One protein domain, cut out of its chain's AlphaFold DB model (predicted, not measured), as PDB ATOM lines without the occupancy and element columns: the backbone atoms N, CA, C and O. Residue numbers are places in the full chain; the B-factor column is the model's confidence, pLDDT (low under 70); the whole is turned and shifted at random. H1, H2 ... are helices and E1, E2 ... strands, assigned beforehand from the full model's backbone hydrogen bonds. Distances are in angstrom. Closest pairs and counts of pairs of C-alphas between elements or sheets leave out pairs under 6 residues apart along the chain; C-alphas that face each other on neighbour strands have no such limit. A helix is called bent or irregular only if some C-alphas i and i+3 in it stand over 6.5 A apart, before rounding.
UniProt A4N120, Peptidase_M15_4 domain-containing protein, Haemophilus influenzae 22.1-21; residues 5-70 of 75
ATOM      1  N   HIS A   5      63.269 101.510 313.857       98.50
ATOM      2  CA  HIS A   5      64.171 100.427 313.430       98.50
ATOM      3  C   HIS A   5      63.789  99.072 314.038       98.50
ATOM      4  O   HIS A   5      63.750  98.063 313.341       98.50
ATOM      5  N   LEU A   6      63.385  99.049 315.313       98.25
ATOM      6  CA  LEU A   6      62.974  97.822 316.021       98.25
ATOM      7  C   LEU A   6      61.740  97.146 315.425       98.25
ATOM      8  O   LEU A   6      61.479  95.977 315.681       98.25
ATOM      9  N   THR A   7      60.958  97.911 314.670       97.69
ATOM     10  CA  THR A   7      59.714  97.451 314.054       97.69
ATOM     11  C   THR A   7      59.852  97.267 312.544       97.69
ATOM     12  O   THR A   7      58.849  97.010 311.894       97.69
ATOM     13  N   GLY A   8      61.051  97.449 311.976       98.12
ATOM     14  CA  GLY A   8      61.282  97.372 310.529       98.12
ATOM     15  C   GLY A   8      60.699  98.539 309.721       98.12
ATOM     16  O   GLY A   8      60.547  98.422 308.513       98.12
ATOM     17  N   HIS A   9      60.358  99.654 310.373       98.62
ATOM     18  CA  HIS A   9      59.738 100.825 309.734       98.62
ATOM     19  C   HIS A   9      60.730 101.963 309.464       98.62
ATOM     20  O   HIS A   9      60.306 103.051 309.081       98.62
ATOM     21  N   ALA A  10      62.019 101.752 309.716       98.69
ATOM     22  CA  ALA A  10      63.064 102.728 309.449       98.69
ATOM     23  C   ALA A  10      64.310 102.051 308.890       98.69
ATOM     24  O   ALA A  10      64.527 100.858 309.122       98.69
ATOM     25  N   VAL A  11      65.093 102.827 308.150       98.75
ATOM     26  CA  VAL A  11      66.381 102.450 307.573       98.75
ATOM     27  C   VAL A  11      67.314 103.653 307.605       98.75
ATOM     28  O   VAL A  11      66.853 104.787 307.507       98.75
ATOM     29  N   ASP A  12      68.618 103.385 307.658       98.69
ATOM     30  CA  ASP A  12      69.645 104.418 307.550       98.69
ATOM     31  C   ASP A  12      70.390 104.268 306.219       98.69
ATOM     32  O   ASP A  12      70.865 103.183 305.872       98.69
ATOM     33  N   LEU A  13      70.490 105.359 305.462       98.50
ATOM     34  CA  LEU A  13      71.133 105.424 304.150       98.50
ATOM     35  C   LEU A  13      72.255 106.460 304.184       98.50
ATOM     36  O   LEU A  13      72.023 107.627 304.478       98.50
ATOM     37  N   VAL A  14      73.476 106.052 303.842       97.69
ATOM     38  CA  VAL A  14      74.643 106.946 303.859       97.69
ATOM     39  C   VAL A  14      75.180 107.128 302.434       97.69
ATOM     40  O   VAL A  14      75.449 106.126 301.763       97.69
ATOM     41  N   PRO A  15      75.355 108.372 301.949       97.81
ATOM     42  CA  PRO A  15      75.968 108.633 300.652       97.81
ATOM     43  C   PRO A  15      77.452 108.242 300.653       97.81
ATOM     44  O   PRO A  15      78.149 108.387 301.659       97.81
ATOM     45  N   LEU A  16      77.943 107.762 299.507       97.25
ATOM     46  CA  LEU A  16      79.349 107.413 299.309       97.25
ATOM     47  C   LEU A  16      80.051 108.429 298.386       97.25
ATOM     48  O   LEU A  16      79.460 108.826 297.380       97.25
ATOM     49  N   PRO A  17      81.318 108.792 298.661       96.25
ATOM     50  CA  PRO A  17      82.074 108.456 299.870       96.25
ATOM     51  C   PRO A  17      81.467 109.113 301.120       96.25
ATOM     52  O   PRO A  17      80.901 110.201 301.044       96.25
ATOM     53  N   VAL A  18      81.592 108.448 302.271       96.56
ATOM     54  CA  VAL A  18      81.004 108.943 303.524       96.56
ATOM     55  C   VAL A  18      81.723 110.213 303.976       96.56
ATOM     56  O   VAL A  18      82.921 110.181 304.260       96.56
ATOM     57  N   ASN A  19      80.981 111.315 304.099       96.62
ATOM     58  CA  ASN A  19      81.459 112.564 304.685       96.62
ATOM     59  C   ASN A  19      80.381 113.182 305.585       96.62
ATOM     60  O   ASN A  19      79.435 113.792 305.106       96.62
ATOM     61  N   TRP A  20      80.553 113.060 306.900       95.69
ATOM     62  CA  TRP A  20      79.600 113.570 307.894       95.69
ATOM     63  C   TRP A  20      79.599 115.095 308.048       95.69
ATOM     64  O   TRP A  20      78.657 115.652 308.603       95.69
ATOM     65  N   ASN A  21      80.650 115.772 307.574       95.75
ATOM     66  CA  ASN A  21      80.758 117.232 307.651       95.75
ATOM     67  C   ASN A  21      80.074 117.935 306.472       95.75
ATOM     68  O   ASN A  21      79.951 119.157 306.485       95.75
ATOM     69  N   ASP A  22      79.651 117.178 305.458       95.50
ATOM     70  CA  ASP A  22      78.954 117.690 304.288       95.50
ATOM     71  C   ASP A  22      77.522 117.150 304.266       95.50
ATOM     72  O   ASP A  22      77.285 115.954 304.101       95.50
ATOM     73  N   ARG A  23      76.552 118.045 304.468       94.94
ATOM     74  CA  ARG A  23      75.125 117.696 304.497       94.94
ATOM     75  C   ARG A  23      74.517 117.595 303.099       94.94
ATOM     76  O   ARG A  23      73.445 117.011 302.952       94.94
ATOM     77  N   GLU A  24      75.171 118.140 302.078       96.38
ATOM     78  CA  GLU A  24      74.614 118.211 300.726       96.38
ATOM     79  C   GLU A  24      74.406 116.816 300.099       96.38
ATOM     80  O   GLU A  24      73.319 116.545 299.581       96.38
ATOM     81  N   PRO A  25      75.345 115.855 300.218       98.00
ATOM     82  CA  PRO A  25      75.112 114.488 299.761       98.00
ATOM     83  C   PRO A  25      73.914 113.805 300.436       98.00
ATOM     84  O   PRO A  25      73.199 113.047 299.782       98.00
ATOM     85  N   PHE A  26      73.656 114.082 301.717       98.12
ATOM     86  CA  PHE A  26      72.485 113.544 302.418       98.12
ATOM     87  C   PHE A  26      71.182 114.152 301.887       98.12
ATOM     88  O   PHE A  26      70.223 113.416 301.661       98.12
ATOM     89  N   LYS A  27      71.160 115.463 301.596       97.06
ATOM     90  CA  LYS A  27      70.023 116.128 300.929       97.06
ATOM     91  C   LYS A  27      69.732 115.514 299.557       97.06
ATOM     92  O   LYS A  27      68.571 115.286 299.222       97.06
ATOM     93  N   ASN A  28      70.767 115.166 298.792       97.81
ATOM     94  CA  ASN A  28      70.609 114.486 297.502       97.81
ATOM     95  C   ASN A  28      69.969 113.096 297.648       97.81
ATOM     96  O   ASN A  28      69.058 112.755 296.891       97.81
ATOM     97  N   VAL A  29      70.395 112.309 298.646       98.44
ATOM     98  CA  VAL A  29      69.758 111.019 298.971       98.44
ATOM     99  C   VAL A  29      68.301 111.227 299.387       98.44
ATOM    100  O   VAL A  29      67.426 110.519 298.894       98.44
ATOM    101  N   ALA A  30      68.015 112.225 300.228       98.12
ATOM    102  CA  ALA A  30      66.655 112.542 300.653       98.12
ATOM    103  C   ALA A  30      65.754 112.924 299.474       98.12
ATOM    104  O   ALA A  30      64.648 112.400 299.356       98.12
ATOM    105  N   SER A  31      66.246 113.757 298.555       98.19
ATOM    106  CA  SER A  31      65.532 114.124 297.329       98.19
ATOM    107  C   SER A  31      65.161 112.891 296.495       98.19
ATOM    108  O   SER A  31      64.000 112.728 296.112       98.19
ATOM    109  N   ALA A  32      66.109 111.970 296.291       98.56
ATOM    110  CA  ALA A  32      65.857 110.717 295.582       98.56
ATOM    111  C   ALA A  32      64.840 109.821 296.316       98.56
ATOM    112  O   ALA A  32      63.933 109.267 295.689       98.56
ATOM    113  N   MET A  33      64.941 109.718 297.645       98.62
ATOM    114  CA  MET A  33      64.004 108.955 298.474       98.62
ATOM    115  C   MET A  33      62.583 109.519 298.401       98.62
ATOM    116  O   MET A  33      61.642 108.762 298.163       98.62
ATOM    117  N   PHE A  34      62.405 110.837 298.528       98.44
ATOM    118  CA  PHE A  34      61.094 111.481 298.405       98.44
ATOM    119  C   PHE A  34      60.527 111.382 296.985       98.44
ATOM    120  O   PHE A  34      59.321 111.179 296.818       98.44
ATOM    121  N   GLN A  35      61.372 111.459 295.952       98.75
ATOM    122  CA  GLN A  35      60.949 111.227 294.571       98.75
ATOM    123  C   GLN A  35      60.386 109.809 294.392       98.75
ATOM    124  O   GLN A  35      59.288 109.654 293.851       98.75
ATOM    125  N   ALA A  36      61.097 108.785 294.869       98.69
ATOM    126  CA  ALA A  36      60.645 107.396 294.800       98.69
ATOM    127  C   ALA A  36      59.385 107.159 295.648       98.69
ATOM    128  O   ALA A  36      58.425 106.546 295.183       98.69
ATOM    129  N   ALA A  37      59.344 107.706 296.864       98.50
ATOM    130  CA  ALA A  37      58.190 107.638 297.753       98.50
ATOM    131  C   ALA A  37      56.928 108.211 297.091       98.50
ATOM    132  O   ALA A  37      55.871 107.580 297.116       98.50
ATOM    133  N   LYS A  38      57.055 109.352 296.400       98.50
ATOM    134  CA  LYS A  38      55.973 109.949 295.609       98.50
ATOM    135  C   LYS A  38      55.524 109.049 294.457       98.50
ATOM    136  O   LYS A  38      54.324 108.918 294.236       98.50
ATOM    137  N   GLN A  39      56.457 108.437 293.726       98.75
ATOM    138  CA  GLN A  39      56.136 107.524 292.620       98.75
ATOM    139  C   GLN A  39      55.406 106.261 293.096       98.75
ATOM    140  O   GLN A  39      54.525 105.765 292.400       98.75
ATOM    141  N   LEU A  40      55.766 105.756 294.276       98.56
ATOM    142  CA  LEU A  40      55.232 104.516 294.844       98.56
ATOM    143  C   LEU A  40      54.024 104.734 295.769       98.56
ATOM    144  O   LEU A  40      53.411 103.762 296.199       98.56
ATOM    145  N   GLY A  41      53.682 105.984 296.091       98.25
ATOM    146  CA  GLY A  41      52.608 106.307 297.032       98.25
ATOM    147  C   GLY A  41      52.917 105.902 298.479       98.25
ATOM    148  O   GLY A  41      52.005 105.539 299.218       98.25
ATOM    149  N   VAL A  42      54.189 105.939 298.886       98.50
ATOM    150  CA  VAL A  42      54.639 105.571 300.238       98.50
ATOM    151  C   VAL A  42      54.877 106.835 301.058       98.50
ATOM    152  O   VAL A  42      55.620 107.717 300.640       98.50
ATOM    153  N   ALA A  43      54.271 106.930 302.242       98.38
ATOM    154  CA  ALA A  43      54.487 108.062 303.140       98.38
ATOM    155  C   ALA A  43      55.741 107.847 304.001       98.38
ATOM    156  O   ALA A  43      55.767 106.957 304.856       98.38
ATOM    157  N   ILE A  44      56.760 108.682 303.794       98.56
ATOM    158  CA  ILE A  44      58.024 108.654 304.540       98.56
ATOM    159  C   ILE A  44      58.281 109.981 305.260       98.56
ATOM    160  O   ILE A  44      57.700 111.009 304.915       98.56
ATOM    161  N   ARG A  45      59.189 109.946 306.233       98.25
ATOM    162  CA  ARG A  45      59.810 111.089 306.902       98.25
ATOM    163  C   ARG A  45      61.327 110.901 306.904       98.25
ATOM    164  O   ARG A  45      61.805 109.766 306.947       98.25
ATOM    165  N   TRP A  46      62.068 112.001 306.859       98.56
ATOM    166  CA  TRP A  46      63.529 112.012 306.856       98.56
ATOM    167  C   TRP A  46      64.060 112.653 308.140       98.56
ATOM    168  O   TRP A  46      63.535 113.669 308.580       98.56
ATOM    169  N   GLY A  47      65.105 112.084 308.740       98.12
ATOM    170  CA  GLY A  47      65.714 112.604 309.967       98.12
ATOM    171  C   GLY A  47      66.512 113.899 309.780       98.12
ATOM    172  O   GLY A  47      66.937 114.516 310.755       98.12
ATOM    173  N   GLY A  48      66.707 114.339 308.536       97.44
ATOM    174  CA  GLY A  48      67.217 115.673 308.222       97.44
ATOM    175  C   GLY A  48      66.152 116.775 308.181       97.44
ATOM    176  O   GLY A  48      66.542 117.919 307.992       97.44
ATOM    177  N   ASP A  49      64.866 116.435 308.324       97.38
ATOM    178  CA  ASP A  49      63.712 117.353 308.360       97.38
ATOM    179  C   ASP A  49      62.579 116.692 309.179       97.38
ATOM    180  O   ASP A  49      61.628 116.092 308.658       97.38
ATOM    181  N   TRP A  50      62.726 116.700 310.505       96.88
ATOM    182  CA  TRP A  50      61.821 116.011 311.425       96.88
ATOM    183  C   TRP A  50      60.462 116.687 311.529       96.88
ATOM    184  O   TRP A  50      59.455 116.003 311.781       96.88
ATOM    185  N   ASN A  51      60.449 118.014 311.401       94.69
ATOM    186  CA  ASN A  51      59.242 118.828 311.463       94.69
ATOM    187  C   ASN A  51      58.509 118.906 310.106       94.69
ATOM    188  O   ASN A  51      57.352 119.330 310.085       94.69
ATOM    189  N   MET A  52      59.124 118.387 309.035       94.94
ATOM    190  CA  MET A  52      58.587 118.294 307.675       94.94
ATOM    191  C   MET A  52      58.255 119.671 307.086       94.94
ATOM    192  O   MET A  52      57.212 119.837 306.444       94.94
ATOM    193  N   ASN A  53      59.102 120.666 307.350       95.56
ATOM    194  CA  ASN A  53      58.938 122.035 306.859       95.56
ATOM    195  C   ASN A  53      59.793 122.345 305.617       95.56
ATOM    196  O   ASN A  53      59.856 123.506 305.210       95.56
ATOM    197  N   GLU A  54      60.416 121.324 305.023       92.75
ATOM    198  CA  GLU A  54      61.303 121.411 303.857       92.75
ATOM    199  C   GLU A  54      62.655 122.096 304.138       92.75
ATOM    200  O   GLU A  54      63.426 122.368 303.212       92.75
ATOM    201  N   SER A  55      62.984 122.340 305.410       92.88
ATOM    202  CA  SER A  55      64.259 122.879 305.874       92.88
ATOM    203  C   SER A  55      64.970 121.884 306.790       92.88
ATOM    204  O   SER A  55      64.386 121.246 307.652       92.88
ATOM    205  N   SER A  56      66.286 121.777 306.607       93.31
ATOM    206  CA  SER A  56      67.168 121.002 307.489       93.31
ATOM    207  C   SER A  56      67.996 121.875 308.429       93.31
ATOM    208  O   SER A  56      68.825 121.375 309.194       93.31
ATOM    209  N   ASP A  57      67.886 123.193 308.281       92.19
ATOM    210  CA  ASP A  57      68.803 124.151 308.898       92.19
ATOM    211  C   ASP A  57      68.363 124.517 310.324       92.19
ATOM    212  O   ASP A  57      69.172 124.969 311.133       92.19
ATOM    213  N   ASP A  58      67.097 124.259 310.647       92.44
ATOM    214  CA  ASP A  58      66.451 124.467 311.941       92.44
ATOM    215  C   ASP A  58      66.404 123.201 312.813       92.44
ATOM    216  O   ASP A  58      65.912 123.239 313.943       92.44
ATOM    217  N   GLU A  59      66.964 122.089 312.335       92.56
ATOM    218  CA  GLU A  59      66.945 120.829 313.069       92.56
ATOM    219  C   GLU A  59      67.861 120.852 314.299       92.56
ATOM    220  O   GLU A  59      69.091 120.899 314.206       92.56
ATOM    221  N   HIS A  60      67.253 120.736 315.484       92.88
ATOM    222  CA  HIS A  60      67.975 120.570 316.750       92.88
ATOM    223  C   HIS A  60      68.687 119.213 316.850       92.88
ATOM    224  O   HIS A  60      69.688 119.089 317.559       92.88
ATOM    225  N   PHE A  61      68.165 118.198 316.156       94.31
ATOM    226  CA  PHE A  61      68.732 116.856 316.083       94.31
ATOM    227  C   PHE A  61      68.748 116.391 314.627       94.31
ATOM    228  O   PHE A  61      67.869 115.661 314.177       94.31
ATOM    229  N   TYR A  62      69.753 116.851 313.885       96.44
ATOM    230  CA  TYR A  62      69.952 116.428 312.504       96.44
ATOM    231  C   TYR A  62      70.389 114.959 312.439       96.44
ATOM    232  O   TYR A  62      71.444 114.600 312.968       96.44
ATOM    233  N   ASP A  63      69.611 114.144 311.731       97.69
ATOM    234  CA  ASP A  63      69.849 112.718 311.520       97.69
ATOM    235  C   ASP A  63      69.750 112.374 310.024       97.69
ATOM    236  O   ASP A  63      68.800 111.762 309.538       97.69
ATOM    237  N   GLY A  64      70.734 112.855 309.258       97.56
ATOM    238  CA  GLY A  64      70.769 112.748 307.796       97.56
ATOM    239  C   GLY A  64      70.643 111.330 307.213       97.56
ATOM    240  O   GLY A  64      70.048 111.199 306.144       97.56
ATOM    241  N   PRO A  65      71.172 110.263 307.839       98.56
ATOM    242  CA  PRO A  65      70.967 108.907 307.342       98.56
ATOM    243  C   PRO A  65      69.539 108.385 307.479       98.56
ATOM    244  O   PRO A  65      69.131 107.560 306.665       98.56
ATOM    245  N   HIS A  66      68.809 108.809 308.512       98.69
ATOM    246  CA  HIS A  66      67.590 108.134 308.951       98.69
ATOM    247  C   HIS A  66      66.398 108.444 308.052       98.69
ATOM    248  O   HIS A  66      66.031 109.598 307.842       98.69
ATOM    249  N   PHE A  67      65.718 107.402 307.591       98.81
ATOM    250  CA  PHE A  67      64.412 107.487 306.948       98.81
ATOM    251  C   PHE A  67      63.442 106.557 307.657       98.81
ATOM    252  O   PHE A  67      63.782 105.426 308.001       98.81
ATOM    253  N   GLU A  68      62.199 106.995 307.816       98.75
ATOM    254  CA  GLU A  68      61.155 106.168 308.408       98.75
ATOM    255  C   GLU A  68      59.818 106.300 307.698       98.75
ATOM    256  O   GLU A  68      59.484 107.332 307.122       98.75
ATOM    257  N   LEU A  69      59.021 105.241 307.782       98.62
ATOM    258  CA  LEU A  69      57.618 105.275 307.411       98.62
ATOM    259  C   LEU A  69      56.849 106.186 308.370       98.62
ATOM    260  O   LEU A  69      57.005 106.108 309.594       98.62
ATOM    261  N   LEU A  70      55.993 107.044 307.813       97.69
ATOM    262  CA  LEU A  70      55.259 108.032 308.593       97.69
ATOM    263  C   LEU A  70      54.287 107.334 309.554       97.69
ATOM    264  O   LEU A  70      53.368 106.636 309.127       97.69
TER     265      LEU A  70
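AT A GLANCE: This is residues 5 to 70 of the 75 residues of the protein "Peptidase_M15_4 domain-containing protein" of Haemophilus influenzae 22.1-21 (UniProt A4N120). A single long helix, H1, lies over one face of a small sheet of three short strands and runs along them, while a long loop, residues 47 to 65, swings out between the last two strands. A second long loop, residues 13 to 23, leads from the first strand to the helix. The printed part has 66 residues, with one named helix and three named strands in the order E1, H1, E2, E3; the sheet order is E1, E3, E2, antiparallel throughout. The class is mixed, helices and strands, although under half of the residues are in named elements. The whole is compact, with a radius of gyration of the C-alphas of 11.5 A and spans of 31 by 26 by 25 A.

HOW THE PARTS SIT: E1, residues 10 to 12, is an edge strand, and its antiparallel neighbour is the inner strand E3, residues 66 to 69, at 159 degrees between their directions. N 11 and O 67 are 2.9 A apart, within hydrogen-bond range, as are N 67 and O 11 at 2.9 A. E2, residues 44 to 46, is the other edge strand; it forms a hairpin with E3, antiparallel at 160 degrees, with N 45 and O 68 at 2.8 A. E1 and E2 are apart. H1, residues 24 to 40, is on the sheet, and together they make two layers, a helix on one face of a sheet. Its height over the sheet is 9.0 A, from a local plane only just supported, by 6 C-alphas of the sheet. It lies over E2 and runs along the strands, at 4 degrees to E2 on the local plane. The closest C-alphas of H1 and E2, those of Ala 37 and Ile 44, are 6.9 A apart. H1 and E3 are near each other, with 6 pairs of C-alphas within 10 A. E1, H1 and E2 form a split strand-helix-strand unit, two strands running the same way with E3 between them in the sheet, and its crossover is right-handed. In H1 every O i to N i+4 pair is within hydrogen-bond range.

IN THESE COORDINATES: E1 begins at C-alpha 10, at (63.064, 102.728, 309.449). H1 measures 24.5 A from C-alpha 24, at (74.614, 118.211, 300.726), to C-alpha 40, and is not bent. E2 measures 6.9 A and E1 7.1 A. E3, the longest strand by residues, measures 10.5 A and ends at C-alpha 69, at (57.618, 105.275, 307.411).

THE WHOLE: The two C-alphas farthest apart, those of Asn 21 and Gly 41, are 32.0 A apart. The printed part has no cut. The links E1 to H1, 11 residues, and E2 to E3, 19 residues, are long; the link H1 to E2, 3 residues, is tight. The mean pLDDT of the printed part is 97.1, and no printed residue is under 70.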